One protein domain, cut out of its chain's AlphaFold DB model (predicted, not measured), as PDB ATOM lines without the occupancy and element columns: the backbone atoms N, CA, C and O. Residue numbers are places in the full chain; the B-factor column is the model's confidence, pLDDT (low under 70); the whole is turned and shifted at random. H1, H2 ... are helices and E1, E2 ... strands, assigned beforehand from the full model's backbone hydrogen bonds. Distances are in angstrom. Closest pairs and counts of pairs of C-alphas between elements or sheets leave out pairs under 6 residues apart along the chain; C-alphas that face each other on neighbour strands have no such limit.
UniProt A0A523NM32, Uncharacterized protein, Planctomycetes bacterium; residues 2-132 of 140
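This is residues 2 to 132 of the 140 residues of an uncharacterized protein of Planctomycetes bacterium (UniProt A0A523NM32). Two antiparallel sheets lie partly face to face as a sandwich with crossed strands, and one short helix, H1, packs on both, closest to edge strand E9. Between E8 and E9 the chain makes a long arm, and its residues 112 to 121 stick out from the body. The printed part has 131 residues with one named helix followed by nine named strands; one sheet runs E1, E3, E4, E5, E6, the other E2, E7, E8, E9. The class is mostly strand, with under half of the residues in named elements. The whole is compact, with a radius of gyration of the C-alphas of 16.2 A and spans of 54 by 38 by 28 A.

Start at H1, residues 2 to 10, where every O i to N i+4 pair is within hydrogen-bond range. A tight link leads to E1, residues 12 to 15, an edge strand; a short link leads to E2, residues 25 to 28, in the other sheet. E3, residues 30 to 34, returns to the first sheet beside E1, with N 15 and O 32 2.8 A apart. E4, residues 39 to 45, E5, residues 57 to 62, and E6, residues 68 to 71, follow E3 in a meander, each strand the antiparallel neighbour of the one before: look for N 33 and O 40 at 2.9 A, N 43 and O 59 at 3.1 A, N 60 and O 68 at 3.0 A. This sheet is strongly twisted. E7, residues 88 to 93, E8, residues 97 to 107, and E9, residues 125 to 131, form a second meander: N 91 and O 100 are 2.8 A apart, N 103 and O 129 2.8 A. E2 is the antiparallel neighbour of E7, with N 26 and O 90 at 2.8 A. The sandwich, two sheets face to face, has its facing parts 9.9 A centre to centre and its strands at 47 degrees; for instance, the closest C-alphas of E3 and E7 are those of Phe 30 and Phe 88, 6.6 A apart. H1 is on both sheets, at a height over the sheet of 9.8 A for the first and 8.5 A for the second. It lies over E9 and runs along it, at 19 degrees on the local plane; their closest C-alphas, of Leu 5 and Ala 131, are 5.7 A apart.

Find C-alpha 2 at (155.170, 107.738, 202.837), where H1 begins; it measures 12.7 A. E4 measures 19.0 A. E8, the longest strand, runs 29.8 A from C-alpha 97 at (143.730, 119.868, 187.321). E9, 19.5 A, ends at C-alpha 131, (151.804, 110.796, 193.702).

The C-alphas of Gln 22 and Asp 118, 55.1 A apart, are the farthest. The printed part has no cut. The links E4 to E5, E6 to E7 and E8 to E9 are long. Residues 110 to 122 have pLDDT under 70.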
ATOM      1  N   HIS A   2     156.515 108.344 202.903       83.56
ATOM      2  CA  HIS A   2     155.170 107.738 202.837       83.56
ATOM      3  C   HIS A   2     154.011 108.661 203.275       83.56
ATOM      4  O   HIS A   2     153.002 108.735 202.579       83.56
ATOM      5  N   ARG A   3     154.169 109.413 204.378       82.50
ATOM      6  CA  ARG A   3     153.146 110.364 204.862       82.50
ATOM      7  C   ARG A   3     152.871 111.507 203.876       82.50
ATOM      8  O   ARG A   3     151.714 111.799 203.619       82.50
ATOM      9  N   MET A   4     153.911 112.089 203.277       87.12
ATOM     10  CA  MET A   4     153.776 113.157 202.275       87.12
ATOM     11  C   MET A   4     152.994 112.685 201.046       87.12
ATOM     12  O   MET A   4     152.041 113.328 200.625       87.12
ATOM     13  N   LEU A   5     153.338 111.508 200.516       90.25
ATOM     14  CA  LEU A   5     152.625 110.933 199.372       90.25
ATOM     15  C   LEU A   5     151.168 110.605 199.705       90.25
ATOM     16  O   LEU A   5     150.307 110.710 198.837       90.25
ATOM     17  N   ALA A   6     150.884 110.187 200.942       88.88
ATOM     18  CA  ALA A   6     149.518 109.958 201.394       88.88
ATOM     19  C   ALA A   6     148.713 111.265 201.422       88.88
ATOM     20  O   ALA A   6     147.612 111.278 200.880       88.88
ATOM     21  N   LEU A   7     149.286 112.350 201.959       89.12
ATOM     22  CA  LEU A   7     148.655 113.673 201.980       89.12
ATOM     23  C   LEU A   7     148.343 114.172 200.564       89.12
ATOM     24  O   LEU A   7     147.197 114.509 200.290       89.12
ATOM     25  N   ILE A   8     149.313 114.105 199.644       91.25
ATOM     26  CA  ILE A   8     149.119 114.506 198.238       91.25
ATOM     27  C   ILE A   8     148.045 113.648 197.555       91.25
ATOM     28  O   ILE A   8     147.257 114.139 196.758       91.25
ATOM     29  N   ARG A   9     147.952 112.350 197.863       91.50
ATOM     30  CA  ARG A   9     146.906 111.489 197.280       91.50
ATOM     31  C   ARG A   9     145.497 111.853 197.740       91.50
ATOM     32  O   ARG A   9     144.553 111.541 197.019       91.50
ATOM     33  N   THR A  10     145.355 112.428 198.930       90.56
ATOM     34  CA  THR A  10     144.069 112.848 199.512       90.56
ATOM     35  C   THR A  10     143.808 114.344 199.381       90.56
ATOM     36  O   THR A  10     142.788 114.811 199.881       90.56
ATOM     37  N   GLY A  11     144.741 115.086 198.786       91.75
ATOM     38  CA  GLY A  11     144.618 116.521 198.600       91.75
ATOM     39  C   GLY A  11     143.713 116.886 197.425       91.75
ATOM     40  O   GLY A  11     143.459 116.064 196.539       91.75
ATOM     41  N   GLN A  12     143.278 118.138 197.414       92.44
ATOM     42  CA  GLN A  12     142.546 118.818 196.351       92.44
ATOM     43  C   GLN A  12     143.040 120.268 196.239       92.44
ATOM     44  O   GLN A  12     143.818 120.709 197.080       92.44
ATOM     45  N   ASP A  13     142.606 120.987 195.199       92.25
ATOM     46  CA  ASP A  13     142.926 122.410 194.999       92.25
ATOM     47  C   ASP A  13     144.422 122.716 195.145       92.25
ATOM     48  O   ASP A  13     144.864 123.502 195.977       92.25
ATOM     49  N   PHE A  14     145.216 122.004 194.345       95.38
ATOM     50  CA  PHE A  14     146.669 122.085 194.405       95.38
ATOM     51  C   PHE A  14     147.204 123.414 193.873       95.38
ATOM     52  O   PHE A  14     146.593 124.049 193.016       95.38
ATOM     53  N   GLY A  15     148.408 123.768 194.307       95.00
ATOM     54  CA  GLY A  15     149.196 124.873 193.782       95.00
ATOM     55  C   GLY A  15     150.701 124.565 193.807       95.00
ATOM     56  O   GLY A  15     151.122 123.625 194.486       95.00
ATOM     57  N   PRO A  16     151.519 125.323 193.058       96.06
ATOM     58  CA  PRO A  16     151.114 126.454 192.224       96.06
ATOM     59  C   PRO A  16     150.541 126.021 190.859       96.06
ATOM     60  O   PRO A  16     151.034 125.058 190.256       96.06
ATOM     61  N   PRO A  17     149.528 126.733 190.330       94.25
ATOM     62  CA  PRO A  17     149.068 126.534 188.961       94.25
ATOM     63  C   PRO A  17     150.122 127.020 187.953       94.25
ATOM     64  O   PRO A  17     150.959 127.867 188.284       94.25
ATOM     65  N   PRO A  18     150.084 126.533 186.704       94.56
ATOM     66  CA  PRO A  18     150.989 127.023 185.678       94.56
ATOM     67  C   PRO A  18     150.715 128.504 185.367       94.56
ATOM     68  O   PRO A  18     149.551 128.907 185.274       94.56
ATOM     69  N   PRO A  19     151.761 129.328 185.152       92.56
ATOM     70  CA  PRO A  19     151.596 130.745 184.817       92.56
ATOM     71  C   PRO A  19     150.886 130.944 183.471       92.56
ATOM     72  O   PRO A  19     150.160 131.922 183.287       92.56
ATOM     73  N   ASN A  20     151.062 130.006 182.536       92.81
ATOM     74  CA  ASN A  20     150.302 129.916 181.297       92.81
ATOM     75  C   ASN A  20     149.450 128.636 181.324       92.81
ATOM     76  O   ASN A  20     150.011 127.552 181.439       92.81
ATOM     77  N   PRO A  21     148.118 128.705 181.151       88.94
ATOM     78  CA  PRO A  21     147.244 127.525 181.188       88.94
ATOM     79  C   PRO A  21     147.550 126.436 180.148       88.94
ATOM     80  O   PRO A  21     147.009 125.335 180.243       88.94
ATOM     81  N   GLN A  22     148.353 126.746 179.126       90.88
ATOM     82  CA  GLN A  22     148.816 125.763 178.143       90.88
ATOM     83  C   GLN A  22     150.012 124.941 178.636       90.88
ATOM     84  O   GLN A  22     150.277 123.879 178.073       90.88
ATOM     85  N   ASP A  23     150.712 125.403 179.673       93.19
ATOM     86  CA  ASP A  23     151.826 124.671 180.258       93.19
ATOM     87  C   ASP A  23     151.281 123.527 181.114       93.19
ATOM     88  O   ASP A  23     150.383 123.694 181.944       93.19
ATOM     89  N   SER A  24     151.835 122.338 180.905       93.81
ATOM     90  CA  SER A  24     151.448 121.129 181.631       93.81
ATOM     91  C   SER A  24     152.453 120.731 182.703       93.81
ATOM     92  O   SER A  24     152.168 119.822 183.469       93.81
ATOM     93  N   ILE A  25     153.622 121.368 182.773       95.75
ATOM     94  CA  ILE A  25     154.687 121.017 183.713       95.75
ATOM     95  C   ILE A  25     155.133 122.281 184.436       95.75
ATOM     96  O   ILE A  25     155.530 123.254 183.801       95.75
ATOM     97  N   VAL A  26     155.087 122.243 185.765       96.44
ATOM     98  CA  VAL A  26     155.477 123.350 186.639       96.44
ATOM     99  C   VAL A  26     156.513 122.848 187.643       96.44
ATOM    100  O   VAL A  26     156.156 122.165 188.607       96.44
ATOM    101  N   PRO A  27     157.799 123.150 187.430       95.81
ATOM    102  CA  PRO A  27     158.825 123.018 188.457       95.81
ATOM    103  C   PRO A  27     158.583 124.032 189.586       95.81
ATOM    104  O   PRO A  27     158.285 125.194 189.312       95.81
ATOM    105  N   SER A  28     158.712 123.622 190.849       96.31
ATOM    106  CA  SER A  28     158.429 124.489 192.001       96.31
ATOM    107  C   SER A  28     159.279 124.159 193.232       96.31
ATOM    108  O   SER A  28     159.660 123.008 193.458       96.31
ATOM    109  N   LYS A  29     159.547 125.183 194.056       96.00
ATOM    110  CA  LYS A  29     160.120 125.030 195.409       96.00
ATOM    111  C   LYS A  29     159.080 124.597 196.442       96.00
ATOM    112  O   LYS A  29     159.462 124.093 197.492       96.00
ATOM    113  N   PHE A  30     157.794 124.748 196.136       96.62
ATOM    114  CA  PHE A  30     156.711 124.399 197.045       96.62
ATOM    115  C   PHE A  30     155.553 123.690 196.342       96.62
ATOM    116  O   PHE A  30     155.398 123.751 195.117       96.62
ATOM    117  N   ILE A  31     154.728 123.029 197.140       96.62
ATOM    118  CA  ILE A  31     153.414 122.540 196.753       96.62
ATOM    119  C   ILE A  31     152.435 122.816 197.885       96.62
ATOM    120  O   ILE A  31     152.708 122.517 199.047       96.62
ATOM    121  N   GLU A  32     151.271 123.331 197.526       96.38
ATOM    122  CA  GLU A  32     150.165 123.571 198.445       96.38
ATOM    123  C   GLU A  32     148.928 122.797 197.999       96.38
ATOM    124  O   GLU A  32     148.781 122.486 196.814       96.38
ATOM    125  N   PHE A  33     148.078 122.416 198.946       95.56
ATOM    126  CA  PHE A  33     146.807 121.753 198.674       95.56
ATOM    127  C   PHE A  33     145.897 121.760 199.893       95.56
ATOM    128  O   PHE A  33     146.337 121.780 201.043       95.56
ATOM    129  N   GLU A  34     144.601 121.643 199.643       94.06
ATOM    130  CA  GLU A  34     143.621 121.393 200.682       94.06
ATOM    131  C   GLU A  34     143.461 119.896 200.936       94.06
ATOM    132  O   GLU A  34     143.407 119.072 200.030       94.06
ATOM    133  N   THR A  35     143.350 119.527 202.201       90.00
ATOM    134  CA  THR A  35     142.824 118.233 202.640       90.00
ATOM    135  C   THR A  35     141.443 118.460 203.255       90.00
ATOM    136  O   THR A  35     141.116 119.598 203.589       90.00
ATOM    137  N   PRO A  36     140.645 117.409 203.525       85.50
ATOM    138  CA  PRO A  36     139.334 117.576 204.163       85.50
ATOM    139  C   PRO A  36     139.339 118.325 205.508       85.50
ATOM    140  O   PRO A  36     138.281 118.729 205.980       85.50
ATOM    141  N   PHE A  37     140.502 118.468 206.151       84.19
ATOM    142  CA  PHE A  37     140.630 119.073 207.477       84.19
ATOM    143  C   PHE A  37     141.489 120.338 207.488       84.19
ATOM    144  O   PHE A  37     141.264 121.219 208.317       84.19
ATOM    145  N   HIS A  38     142.488 120.422 206.608       90.38
ATOM    146  CA  HIS A  38     143.521 121.451 206.672       90.38
ATOM    147  C   HIS A  38     144.052 121.813 205.289       90.38
ATOM    148  O   HIS A  38     144.238 120.935 204.447       90.38
ATOM    149  N   PHE A  39     144.405 123.082 205.120       94.69
ATOM    150  CA  PHE A  39     145.362 123.509 204.106       94.69
ATOM    151  C   PHE A  39     146.760 123.001 204.477       94.69
ATOM    152  O   PHE A  39     147.141 123.060 205.648       94.69
ATOM    153  N   VAL A  40     147.503 122.473 203.512       95.38
ATOM    154  CA  VAL A  40     148.858 121.957 203.701       95.38
ATOM    155  C   VAL A  40     149.770 122.609 202.681       95.38
ATOM    156  O   VAL A  40     149.474 122.595 201.492       95.38
ATOM    157  N   GLU A  41     150.905 123.105 203.150       96.56
ATOM    158  CA  GLU A  41     151.971 123.647 202.317       96.56
ATOM    159  C   GLU A  41     153.264 122.902 202.626       96.56
ATOM    160  O   GLU A  41     153.609 122.685 203.788       96.56
ATOM    161  N   LEU A  42     153.957 122.470 201.580       95.44
ATOM    162  CA  LEU A  42     155.287 121.886 201.639       95.44
ATOM    163  C   LEU A  42     156.217 122.809 200.873       95.44
ATOM    164  O   LEU A  42     156.028 122.979 199.673       95.44
ATOM    165  N   GLU A  43     157.227 123.354 201.535       96.25
ATOM    166  CA  GLU A  43     158.134 124.333 200.940       96.25
ATOM    167  C   GLU A  43     159.582 123.943 201.214       96.25
ATOM    168  O   GLU A  43     159.962 123.623 202.339       96.25
ATOM    169  N   TRP A  44     160.404 123.938 200.170       95.69
ATOM    170  CA  TRP A  44     161.842 123.803 200.316       95.69
ATOM    171  C   TRP A  44     162.499 125.175 200.449       95.69
ATOM    172  O   TRP A  44     162.384 126.031 199.568       95.69
ATOM    173  N   ILE A  45     163.249 125.332 201.536       95.25
ATOM    174  CA  ILE A  45     163.946 126.552 201.911       95.25
ATOM    175  C   ILE A  45     165.439 126.321 201.776       95.25
ATOM    176  O   ILE A  45     166.013 125.469 202.443       95.25
ATOM    177  N   GLU A  46     166.071 127.103 200.911       92.25
ATOM    178  CA  GLU A  46     167.509 127.028 200.639       92.25
ATOM    179  C   GLU A  46     168.326 127.760 201.711       92.25
ATOM    180  O   GLU A  46     169.354 127.277 202.170       92.25
ATOM    181  N   THR A  47     167.847 128.916 202.168       91.38
ATOM    182  CA  THR A  47     168.516 129.747 203.177       91.38
ATOM    183  C   THR A  47     167.527 130.104 204.274       91.38
ATOM    184  O   THR A  47     166.407 130.497 203.968       91.38
ATOM    185  N   ALA A  48     167.951 129.976 205.534       88.38
ATOM    186  CA  ALA A  48     167.136 130.333 206.693       88.38
ATOM    187  C   ALA A  48     166.643 131.788 206.608       88.38
ATOM    188  O   ALA A  48     167.360 132.669 206.125       88.38
ATOM    189  N   ASP A  49     165.451 132.045 207.134       90.44
ATOM    190  CA  ASP A  49     164.831 133.368 207.142       90.44
ATOM    191  C   ASP A  49     164.117 133.644 208.482       90.44
ATOM    192  O   ASP A  49     164.350 132.966 209.483       90.44
ATOM    193  N   ALA A  50     163.286 134.688 208.547       89.00
ATOM    194  CA  ALA A  50     162.578 135.052 209.778       89.00
ATOM    195  C   ALA A  50     161.527 134.011 210.222       89.00
ATOM    196  O   ALA A  50     161.157 133.981 211.396       89.00
ATOM    197  N   THR A  51     161.041 133.188 209.293       87.50
ATOM    198  CA  THR A  51     160.011 132.157 209.482       87.50
ATOM    199  C   THR A  51     160.631 130.759 209.586       87.50
ATOM    200  O   THR A  51     160.098 129.889 210.276       87.50
ATOM    201  N   HIS A  52     161.779 130.554 208.942       91.25
ATOM    202  CA  HIS A  52     162.459 129.278 208.784       91.25
ATOM    203  C   HIS A  52     163.753 129.241 209.589       91.25
ATOM    204  O   HIS A  52     164.732 129.919 209.284       91.25
ATOM    205  N   SER A  53     163.769 128.395 210.619       86.75
ATOM    206  CA  SER A  53     164.902 128.229 211.536       86.75
ATOM    207  C   SER A  53     166.198 127.739 210.878       86.75
ATOM    208  O   SER A  53     167.265 127.895 211.467       86.75
ATOM    209  N   GLN A  54     166.115 127.101 209.710       87.25
ATOM    210  CA  GLN A  54     167.225 126.491 208.986       87.25
ATOM    211  C   GLN A  54     167.038 126.650 207.469       87.25
ATOM    212  O   GLN A  54     165.917 126.710 206.969       87.25
ATOM    213  N   GLY A  55     168.158 126.720 206.747       87.75
ATOM    214  CA  GLY A  55     168.204 126.589 205.289       87.75
ATOM    215  C   GLY A  55     168.484 125.146 204.880       87.75
ATOM    216  O   GLY A  55     168.756 124.300 205.728       87.75
ATOM    217  N   ASN A  56     168.444 124.875 203.580       92.94
ATOM    218  CA  ASN A  56     168.507 123.537 202.996       92.94
ATOM    219  C   ASN A  56     167.578 122.552 203.719       92.94
ATOM    220  O   ASN A  56     167.998 121.490 204.168       92.94
ATOM    221  N   ALA A  57     166.312 122.923 203.877       93.50
ATOM    222  CA  ALA A  57     165.341 122.120 204.604       93.50
ATOM    223  C   ALA A  57     163.983 122.139 203.906       93.50
ATOM    224  O   ALA A  57     163.562 123.144 203.336       93.50
ATOM    225  N   LEU A  58     163.293 121.002 203.944       93.75
ATOM    226  CA  LEU A  58     161.896 120.906 203.556       93.75
ATOM    227  C   LEU A  58     161.036 121.172 204.788       93.75
ATOM    228  O   LEU A  58     161.098 120.423 205.766       93.75
ATOM    229  N   TYR A  59     160.211 122.203 204.712       95.25
ATOM    230  CA  TYR A  59     159.237 122.580 205.719       95.25
ATOM    231  C   TYR A  59     157.844 122.097 205.349       95.25
ATOM    232  O   TYR A  59     157.520 121.865 204.183       95.25
ATOM    233  N   VAL A  60     157.011 121.954 206.373       94.88
ATOM    234  CA  VAL A  60     155.577 121.763 206.206       94.88
ATOM    235  C   VAL A  60     154.816 122.725 207.111       94.88
ATOM    236  O   VAL A  60     155.146 122.880 208.289       94.88
ATOM    237  N   SER A  61     153.778 123.348 206.562       94.94
ATOM    238  CA  SER A  61     152.771 124.095 207.310       94.94
ATOM    239  C   SER A  61     151.413 123.419 207.168       94.94
ATOM    240  O   SER A  61     151.067 122.882 206.116       94.94
ATOM    241  N   ILE A  62     150.642 123.410 208.257       93.69
ATOM    242  CA  ILE A  62     149.299 122.832 208.309       93.69
ATOM    243  C   ILE A  62     148.356 123.877 208.900       93.69
ATOM    244  O   ILE A  62     148.598 124.405 209.984       93.69
ATOM    245  N   GLY A  63     147.274 124.174 208.183       92.50
ATOM    246  CA  GLY A  63     146.261 125.152 208.578       92.50
ATOM    247  C   GLY A  63     146.786 126.586 208.683       92.50
ATOM    248  O   GLY A  63     146.232 127.362 209.456       92.50
ATOM    249  N   GLY A  64     147.869 126.921 207.970       85.69
ATOM    250  CA  GLY A  64     148.530 128.230 208.063       85.69
ATOM    251  C   GLY A  64     149.254 128.469 209.394       85.69
ATOM    252  O   GLY A  64     149.500 129.614 209.769       85.69
ATOM    253  N   GLY A  65     149.548 127.403 210.146       90.75
ATOM    254  CA  GLY A  65     150.334 127.479 211.373       90.75
ATOM    255  C   GLY A  65     151.817 127.767 211.118       90.75
ATOM    256  O   GLY A  65     152.272 127.866 209.979       90.75
ATOM    257  N   THR A  66     152.591 127.866 212.201       93.06
ATOM    258  CA  THR A  66     154.053 127.986 212.118       93.06
ATOM    259  C   THR A  66     154.636 126.771 211.383       93.06
ATOM    260  O   THR A  66     154.389 125.643 211.828       93.06
ATOM    261  N   PRO A  67     155.402 126.971 210.294       94.62
ATOM    262  CA  PRO A  67     156.060 125.876 209.597       94.62
ATOM    263  C   PRO A  67     157.015 125.123 210.524       94.62
ATOM    264  O   PRO A  67     157.695 125.721 211.359       94.62
ATOM    265  N   TYR A  68     157.092 123.806 210.368       93.38
ATOM    266  CA  TYR A  68     158.083 122.984 211.058       93.38
ATOM    267  C   TYR A  68     158.907 122.176 210.066       93.38
ATOM    268  O   TYR A  68     158.451 121.839 208.970       93.38
ATOM    269  N   VAL A  69     160.139 121.866 210.462       93.25
ATOM    270  CA  VAL A  69     161.071 121.129 209.615       93.25
ATOM    271  C   VAL A  69     160.588 119.693 209.446       93.25
ATOM    272  O   VAL A  69     160.391 118.963 210.419       93.25
ATOM    273  N   MET A  70     160.394 119.281 208.196       91.50
ATOM    274  CA  MET A  70     160.066 117.909 207.829       91.50
ATOM    275  C   MET A  70     161.320 117.104 207.483       91.50
ATOM    276  O   MET A  70     161.405 115.932 207.857       91.50
ATOM    277  N   LEU A  71     162.262 117.707 206.753       90.56
ATOM    278  CA  LEU A  71     163.569 117.132 206.427       90.56
ATOM    279  C   LEU A  71     164.632 118.233 206.453       90.56
ATOM    280  O   LEU A  71     164.441 119.272 205.829       90.56
ATOM    281  N   GLU A  72     165.744 117.981 207.131       90.75
ATOM    282  CA  GLU A  72     166.949 118.826 207.119       90.75
ATOM    283  C   GLU A  72     167.932 118.331 206.053       90.75
ATOM    284  O   GLU A  72     167.800 117.208 205.564       90.75
ATOM    285  N   GLY A  73     168.908 119.162 205.680       90.00
ATOM    286  CA  GLY A  73     169.969 118.789 204.739       90.00
ATOM    287  C   GLY A  73     169.484 118.524 203.311       90.00
ATOM    288  O   GLY A  73     170.139 117.809 202.554       90.00
ATOM    289  N   VAL A  74     168.325 119.065 202.934       91.75
ATOM    290  CA  VAL A  74     167.746 118.942 201.598       91.75
ATOM    291  C   VAL A  74     168.491 119.854 200.632       91.75
ATOM    292  O   VAL A  74     168.378 121.079 200.709       91.75
ATOM    293  N   ILE A  75     169.200 119.243 199.690       89.31
ATOM    294  CA  ILE A  75     169.925 119.915 198.615       89.31
ATOM    295  C   ILE A  75     169.252 119.664 197.264       89.31
ATOM    296  O   ILE A  75     168.620 118.624 197.037       89.31
ATOM    297  N   GLN A  76     169.414 120.617 196.348       83.31
ATOM    298  CA  GLN A  76     168.996 120.444 194.963       83.31
ATOM    299  C   GLN A  76     169.944 119.529 194.212       83.31
ATOM    300  O   GLN A  76     171.150 119.489 194.466       83.31
ATOM    301  N   GLN A  77     169.381 118.828 193.238       83.25
ATOM    302  CA  GLN A  77     170.181 118.151 192.242       83.25
ATOM    303  C   GLN A  77     170.494 119.101 191.089       83.25
ATOM    304  O   GLN A  77     169.707 119.994 190.781       83.25
ATOM    305  N   LEU A  78     171.619 118.857 190.429       85.81
ATOM    306  CA  LEU A  78     171.894 119.379 189.101       85.81
ATOM    307  C   LEU A  78     171.462 118.342 188.052       85.81
ATOM    308  O   LEU A  78     171.529 117.130 188.301       85.81
ATOM    309  N   ASP A  79     170.959 118.801 186.915       84.12
ATOM    310  CA  ASP A  79     170.728 117.954 185.745       84.12
ATOM    311  C   ASP A  79     171.999 117.809 184.883       84.12
ATOM    312  O   ASP A  79     173.094 118.192 185.293       84.12
ATOM    313  N   GLU A  80     171.874 117.194 183.702       87.06
ATOM    314  CA  GLU A  80     173.002 116.969 182.781       87.06
ATOM    315  C   GLU A  80     173.594 118.273 182.212       87.06
ATOM    316  O   GLU A  80     174.707 118.257 181.685       87.06
ATOM    317  N   GLU A  81     172.873 119.392 182.326       90.69
ATOM    318  CA  GLU A  81     173.272 120.723 181.861       90.69
ATOM    319  C   GLU A  81     173.724 121.633 183.021       90.69
ATOM    320  O   GLU A  81     173.855 122.846 182.842       90.69
ATOM    321  N   ASP A  82     173.982 121.060 184.206       85.62
ATOM    322  CA  ASP A  82     174.299 121.772 185.452       85.62
ATOM    323  C   ASP A  82     173.195 122.756 185.908       85.62
ATOM    324  O   ASP A  82     173.450 123.706 186.656       85.62
ATOM    325  N   LEU A  83     171.940 122.534 185.498       86.31
ATOM    326  CA  LEU A  83     170.799 123.328 185.946       86.31
ATOM    327  C   LEU A  83     170.191 122.740 187.218       86.31
ATOM    328  O   LEU A  83     170.040 121.529 187.380       86.31
ATOM    329  N   GLN A  84     169.805 123.624 188.138       86.69
ATOM    330  CA  GLN A  84     169.157 123.230 189.383       86.69
ATOM    331  C   GLN A  84     167.774 122.630 189.118       86.69
ATOM    332  O   GLN A  84     166.855 123.307 188.652       86.69
ATOM    333  N   VAL A  85     167.602 121.373 189.514       89.25
ATOM    334  CA  VAL A  85     166.310 120.697 189.524       89.25
ATOM    335  C   VAL A  85     165.550 121.126 190.774       89.25
ATOM    336  O   VAL A  85     166.036 121.018 191.906       89.25
ATOM    337  N   LEU A  86     164.344 121.652 190.574       94.12
ATOM    338  CA  LEU A  86     163.473 122.042 191.673       94.12
ATOM    339  C   LEU A  86     162.840 120.805 192.342       94.12
ATOM    340  O   LEU A  86     162.485 119.858 191.638       94.12
ATOM    341  N   PRO A  87     162.660 120.813 193.679       94.00
ATOM    342  CA  PRO A  87     162.187 119.653 194.442       94.00
ATOM    343  C   PRO A  87     160.859 119.062 193.974       94.00
ATOM    344  O   PRO A  87     160.645 117.854 194.084       94.00
ATOM    345  N   PHE A  88     159.956 119.913 193.481       96.12
ATOM    346  CA  PHE A  88     158.626 119.521 193.041       96.12
ATOM    347  C   PHE A  88     158.469 119.748 191.544       96.12
ATOM    348  O   PHE A  88     158.795 120.807 191.017       96.12
ATOM    349  N   THR A  89     157.899 118.762 190.860       96.62
ATOM    350  CA  THR A  89     157.396 118.904 189.493       96.62
ATOM    351  C   THR A  89     155.912 118.576 189.493       96.62
ATOM    352  O   THR A  89     155.524 117.428 189.729       96.62
ATOM    353  N   LEU A  90     155.086 119.589 189.245       97.12
ATOM    354  CA  LEU A  90     153.637 119.473 189.163       97.12
ATOM    355  C   LEU A  90     153.220 119.317 187.702       97.12
ATOM    356  O   LEU A  90     153.523 120.160 186.862       97.12
ATOM    357  N   GLU A  91     152.520 118.233 187.400       96.94
ATOM    358  CA  GLU A  91     151.978 117.953 186.080       96.94
ATOM    359  C   GLU A  91     150.488 118.279 186.054       96.94
ATOM    360  O   GLU A  91     149.705 117.696 186.806       96.94
ATOM    361  N   TRP A  92     150.098 119.194 185.177       94.75
ATOM    362  CA  TRP A  92     148.763 119.755 185.059       94.75
ATOM    363  C   TRP A  92     148.063 119.297 183.779       94.75
ATOM    364  O   TRP A  92     148.614 119.329 182.681       94.75
ATOM    365  N   GLU A  93     146.793 118.936 183.916       91.94
ATOM    366  CA  GLU A  93     145.858 118.682 182.830       91.94
ATOM    367  C   GLU A  93     145.073 119.973 182.540       91.94
ATOM    368  O   GLU A  93     144.358 120.497 183.406       91.94
ATOM    369  N   LEU A  94     145.237 120.507 181.320       86.50
ATOM    370  CA  LEU A  94     144.589 121.741 180.837       86.50
ATOM    371  C   LEU A  94     144.786 122.952 181.772       86.50
ATOM    372  O   LEU A  94     143.891 123.788 181.905       86.50
ATOM    373  N   GLY A  95     145.920 122.994 182.478       84.56
ATOM    374  CA  GLY A  95     146.281 124.059 183.415       84.56
ATOM    375  C   GLY A  95     145.360 124.215 184.629       84.56
ATOM    376  O   GLY A  95     145.433 125.231 185.311       84.56
ATOM    377  N   ARG A  96     144.459 123.258 184.886       85.69
ATOM    378  CA  ARG A  96     143.423 123.379 185.933       85.69
ATOM    379  C   ARG A  96     143.423 122.253 186.937       85.69
ATOM    380  O   ARG A  96     143.000 122.441 188.069       85.69
ATOM    381  N   LYS A  97     143.818 121.064 186.502       88.81
ATOM    382  CA  LYS A  97     143.730 119.868 187.321       88.81
ATOM    383  C   LYS A  97     145.100 119.246 187.436       88.81
ATOM    384  O   LYS A  97     145.687 118.856 186.434       88.81
ATOM    385  N   LEU A  98     145.585 119.115 188.657       93.44
ATOM    386  CA  LEU A  98     146.831 118.418 188.900       93.44
ATOM    387  C   LEU A  98     146.656 116.921 188.596       93.44
ATOM    388  O   LEU A  98     145.822 116.236 189.190       93.44
ATOM    389  N   HIS A  99     147.448 116.421 187.656       93.56
ATOM    390  CA  HIS A  99     147.498 115.022 187.251       93.56
ATOM    391  C   HIS A  99     148.486 114.231 188.116       93.56
ATOM    392  O   HIS A  99     148.162 113.152 188.615       93.56
ATOM    393  N   ARG A 100     149.690 114.772 188.323       95.25
ATOM    394  CA  ARG A 100     150.775 114.098 189.043       95.25
ATOM    395  C   ARG A 100     151.693 115.108 189.711       95.25
ATOM    396  O   ARG A 100     151.949 116.174 189.173       95.25
ATOM    397  N   VAL A 101     152.238 114.730 190.857       96.00
ATOM    398  CA  VAL A 101     153.361 115.420 191.494       96.00
ATOM    399  C   VAL A 101     154.518 114.451 191.559       96.00
ATOM    400  O   VAL A 101     154.355 113.322 192.029       96.00
ATOM    401  N   THR A 102     155.672 114.903 191.093       96.00
ATOM    402  CA  THR A 102     156.953 114.232 191.294       96.00
ATOM    403  C   THR A 102     157.754 115.030 192.307       96.00
ATOM    404  O   THR A 102     157.791 116.256 192.243       96.00
ATOM    405  N   ILE A 103     158.352 114.319 193.251       94.25
ATOM    406  CA  ILE A 103     159.217 114.857 194.289       94.25
ATOM    407  C   ILE A 103     160.576 114.215 194.081       94.25
ATOM    408  O   ILE A 103     160.668 112.985 194.106       94.25
ATOM    409  N   ASP A 104     161.593 115.035 193.873       93.50
ATOM    410  CA  ASP A 104     162.974 114.602 193.700       93.50
ATOM    411  C   ASP A 104     163.862 115.464 194.587       93.50
ATOM    412  O   ASP A 104     164.085 116.644 194.322       93.50
ATOM    413  N   ILE A 105     164.299 114.883 195.698       91.75
ATOM    414  CA  ILE A 105     165.125 115.575 196.680       91.75
ATOM    415  C   ILE A 105     166.314 114.715 197.060       91.75
ATOM    416  O   ILE A 105     166.216 113.489 197.167       91.75
ATOM    417  N   THR A 106     167.435 115.372 197.319       91.88
ATOM    418  CA  THR A 106     168.626 114.736 197.866       91.88
ATOM    419  C   THR A 106     168.850 115.256 199.274       91.88
ATOM    420  O   THR A 106     168.739 116.451 199.520       91.88
ATOM    421  N   VAL A 107     169.119 114.351 200.208       90.38
ATOM    422  CA  VAL A 107     169.304 114.653 201.624       90.38
ATOM    423  C   VAL A 107     170.728 114.296 202.017       90.38
ATOM    424  O   VAL A 107     171.167 113.160 201.814       90.38
ATOM    425  N   VAL A 108     171.437 115.269 202.579       87.88
ATOM    426  CA  VAL A 108     172.762 115.091 203.172       87.88
ATOM    427  C   VAL A 108     172.598 115.007 204.692       87.88
ATOM    428  O   VAL A 108     171.911 115.856 205.262       87.88
ATOM    429  N   PRO A 109     173.166 113.990 205.361       75.75
ATOM    430  CA  PRO A 109     173.173 113.920 206.820       75.75
ATOM    431  C   PRO A 109     173.886 115.135 207.437       75.75
ATOM    432  O   PRO A 109     174.873 115.607 206.882       75.75
ATOM    433  N   ASP A 110     173.406 115.629 208.579       67.62
ATOM    434  CA  ASP A 110     174.115 116.665 209.345       67.62
ATOM    435  C   ASP A 110     175.288 116.047 210.135       67.62
ATOM    436  O   ASP A 110     175.140 115.027 210.815       67.62
ATOM    437  N   ASP A 111     176.451 116.698 210.072       56.91
ATOM    438  CA  ASP A 111     177.720 116.314 210.705       56.91
ATOM    439  C   ASP A 111     177.719 116.443 212.241       56.91
ATOM    440  O   ASP A 111     178.662 116.012 212.913       56.91
ATOM    441  N   ASN A 112     176.672 117.013 212.842       51.81
ATOM    442  CA  ASN A 112     176.641 117.300 214.281       51.81
ATOM    443  C   ASN A 112     176.514 116.074 215.206       51.81
ATOM    444  O   ASN A 112     176.604 116.214 216.428       51.81
ATOM    445  N   MET A 113     176.382 114.860 214.667       46.69
ATOM    446  CA  MET A 113     176.627 113.627 215.418       46.69
ATOM    447  C   MET A 113     178.024 113.078 215.111       46.69
ATOM    448  O   MET A 113     178.177 112.011 214.523       46.69
ATOM    449  N   SER A 114     179.061 113.775 215.584       44.53
ATOM    450  CA  SER A 114     180.424 113.232 215.673       44.53
ATOM    451  C   SER A 114     180.490 112.139 216.749       44.53
ATOM    452  O   SER A 114     181.070 112.312 217.822       44.53
ATOM    453  N   VAL A 115     179.900 110.982 216.466       47.81
ATOM    454  CA  VAL A 115     180.291 109.732 217.107       47.81
ATOM    455  C   VAL A 115     181.442 109.199 216.269       47.81
ATOM    456  O   VAL A 115     181.238 108.655 215.190       47.81
ATOM    457  N   ALA A 116     182.668 109.408 216.750       49.72
ATOM    458  CA  ALA A 116     183.863 108.796 216.188       49.72
ATOM    459  C   ALA A 116     183.793 107.275 216.406       49.72
ATOM    460  O   ALA A 116     184.364 106.738 217.355       49.72
ATOM    461  N   ILE A 117     183.031 106.589 215.559       53.62
ATOM    462  CA  ILE A 117     183.092 105.148 215.382       53.62
ATOM    463  C   ILE A 117     183.603 104.921 213.965       53.62
ATOM    464  O   ILE A 117     183.026 105.363 212.979       53.62
ATOM    465  N   ASP A 118     184.762 104.285 213.946       51.59
ATOM    466  CA  ASP A 118     185.508 103.754 212.819       51.59
ATOM    467  C   ASP A 118     184.621 103.398 211.602       51.59
ATOM    468  O   ASP A 118     183.862 102.430 211.632       51.59
ATOM    469  N   GLY A 119     184.729 104.185 210.524       51.91
ATOM    470  CA  GLY A 119     184.395 103.738 209.167       51.91
ATOM    471  C   GLY A 119     182.998 104.008 208.591       51.91
ATOM    472  O   GLY A 119     182.724 103.461 207.524       51.91
ATOM    473  N   ASP A 120     182.129 104.822 209.199       51.53
ATOM    474  CA  ASP A 120     180.797 105.076 208.619       51.53
ATOM    475  C   ASP A 120     180.818 106.274 207.650       51.53
ATOM    476  O   ASP A 120     180.894 107.437 208.048       51.53
ATOM    477  N   SER A 121     180.815 105.998 206.342       57.03
ATOM    478  CA  SER A 121     180.664 107.039 205.324       57.03
ATOM    479  C   SER A 121     179.246 107.598 205.401       57.03
ATOM    480  O   SER A 121     178.295 106.868 205.118       57.03
ATOM    481  N   GLN A 122     179.092 108.879 205.733       62.47
ATOM    482  CA  GLN A 122     177.800 109.549 205.629       62.47
ATOM    483  C   GLN A 122     177.242 109.390 204.214       62.47
ATOM    484  O   GLN A 122     177.799 109.896 203.237       62.47
ATOM    485  N   GLN A 123     176.158 108.630 204.098       70.19
ATOM    486  CA  GLN A 123     175.583 108.304 202.808       70.19
ATOM    487  C   GLN A 123     174.540 109.353 202.431       70.19
ATOM    488  O   GLN A 123     173.509 109.493 203.088       70.19
ATOM    489  N   VAL A 124     174.801 110.063 201.336       83.12
ATOM    490  CA  VAL A 124     173.817 110.939 200.693       83.12
ATOM    491  C   VAL A 124     172.633 110.094 200.219       83.12
ATOM    492  O   VAL A 124     172.812 109.087 199.525       83.12
ATOM    493  N   LEU A 125     171.417 110.498 200.586       87.75
ATOM    494  CA  LEU A 125     170.190 109.778 200.256       87.75
ATOM    495  C   LEU A 125     169.371 110.557 199.229       87.75
ATOM    496  O   LEU A 125     168.894 111.652 199.515       87.75
ATOM    497  N   ARG A 126     169.125 109.963 198.058       90.19
ATOM    498  CA  ARG A 126     168.173 110.505 197.081       90.19
ATOM    499  C   ARG A 126     166.795 109.883 197.266       90.19
ATOM    500  O   ARG A 126     166.642 108.661 197.278       90.19
ATOM    501  N   LEU A 127     165.786 110.733 197.390       89.25
ATOM    502  CA  LEU A 127     164.389 110.365 197.547       89.25
ATOM    503  C   LEU A 127     163.613 110.834 196.320       89.25
ATOM    504  O   LEU A 127     163.286 112.010 196.195       89.25
ATOM    505  N   VAL A 128     163.273 109.881 195.454       92.31
ATOM    506  CA  VAL A 128     162.403 110.120 194.299       92.31
ATOM    507  C   VAL A 128     161.069 109.436 194.533       92.31
ATOM    508  O   VAL A 128     161.010 108.243 194.843       92.31
ATOM    509  N   ALA A 129     159.978 110.177 194.391       91.88
ATOM    510  CA  ALA A 129     158.643 109.612 194.469       91.88
ATOM    511  C   ALA A 129     157.641 110.394 193.628       91.88
ATOM    512  O   ALA A 129     157.805 111.582 193.379       91.88
ATOM    513  N   SER A 130     156.548 109.732 193.253       94.38
ATOM    514  CA  SER A 130     155.425 110.386 192.587       94.38
ATOM    515  C   SER A 130     154.094 110.025 193.234       94.38
ATOM    516  O   SER A 130     153.874 108.879 193.648       94.38
ATOM    517  N   ALA A 131     153.178 110.984 193.269       92.81
ATOM    518  CA  ALA A 131     151.804 110.796 193.702       92.81
ATOM    519  C   ALA A 131     150.835 111.383 192.672       92.81
ATOM    520  O   ALA A 131     151.117 112.393 192.039       92.81
ATOM    521  N   MET A 132     149.687 110.729 192.523       92.62
ATOM    522  CA  MET A 132     148.558 111.234 191.748       92.62
ATOM    523  C   MET A 132     147.433 111.539 192.737       92.62
ATOM    524  O   MET A 132     147.082 110.639 193.518       92.62
TER     525      MET A 132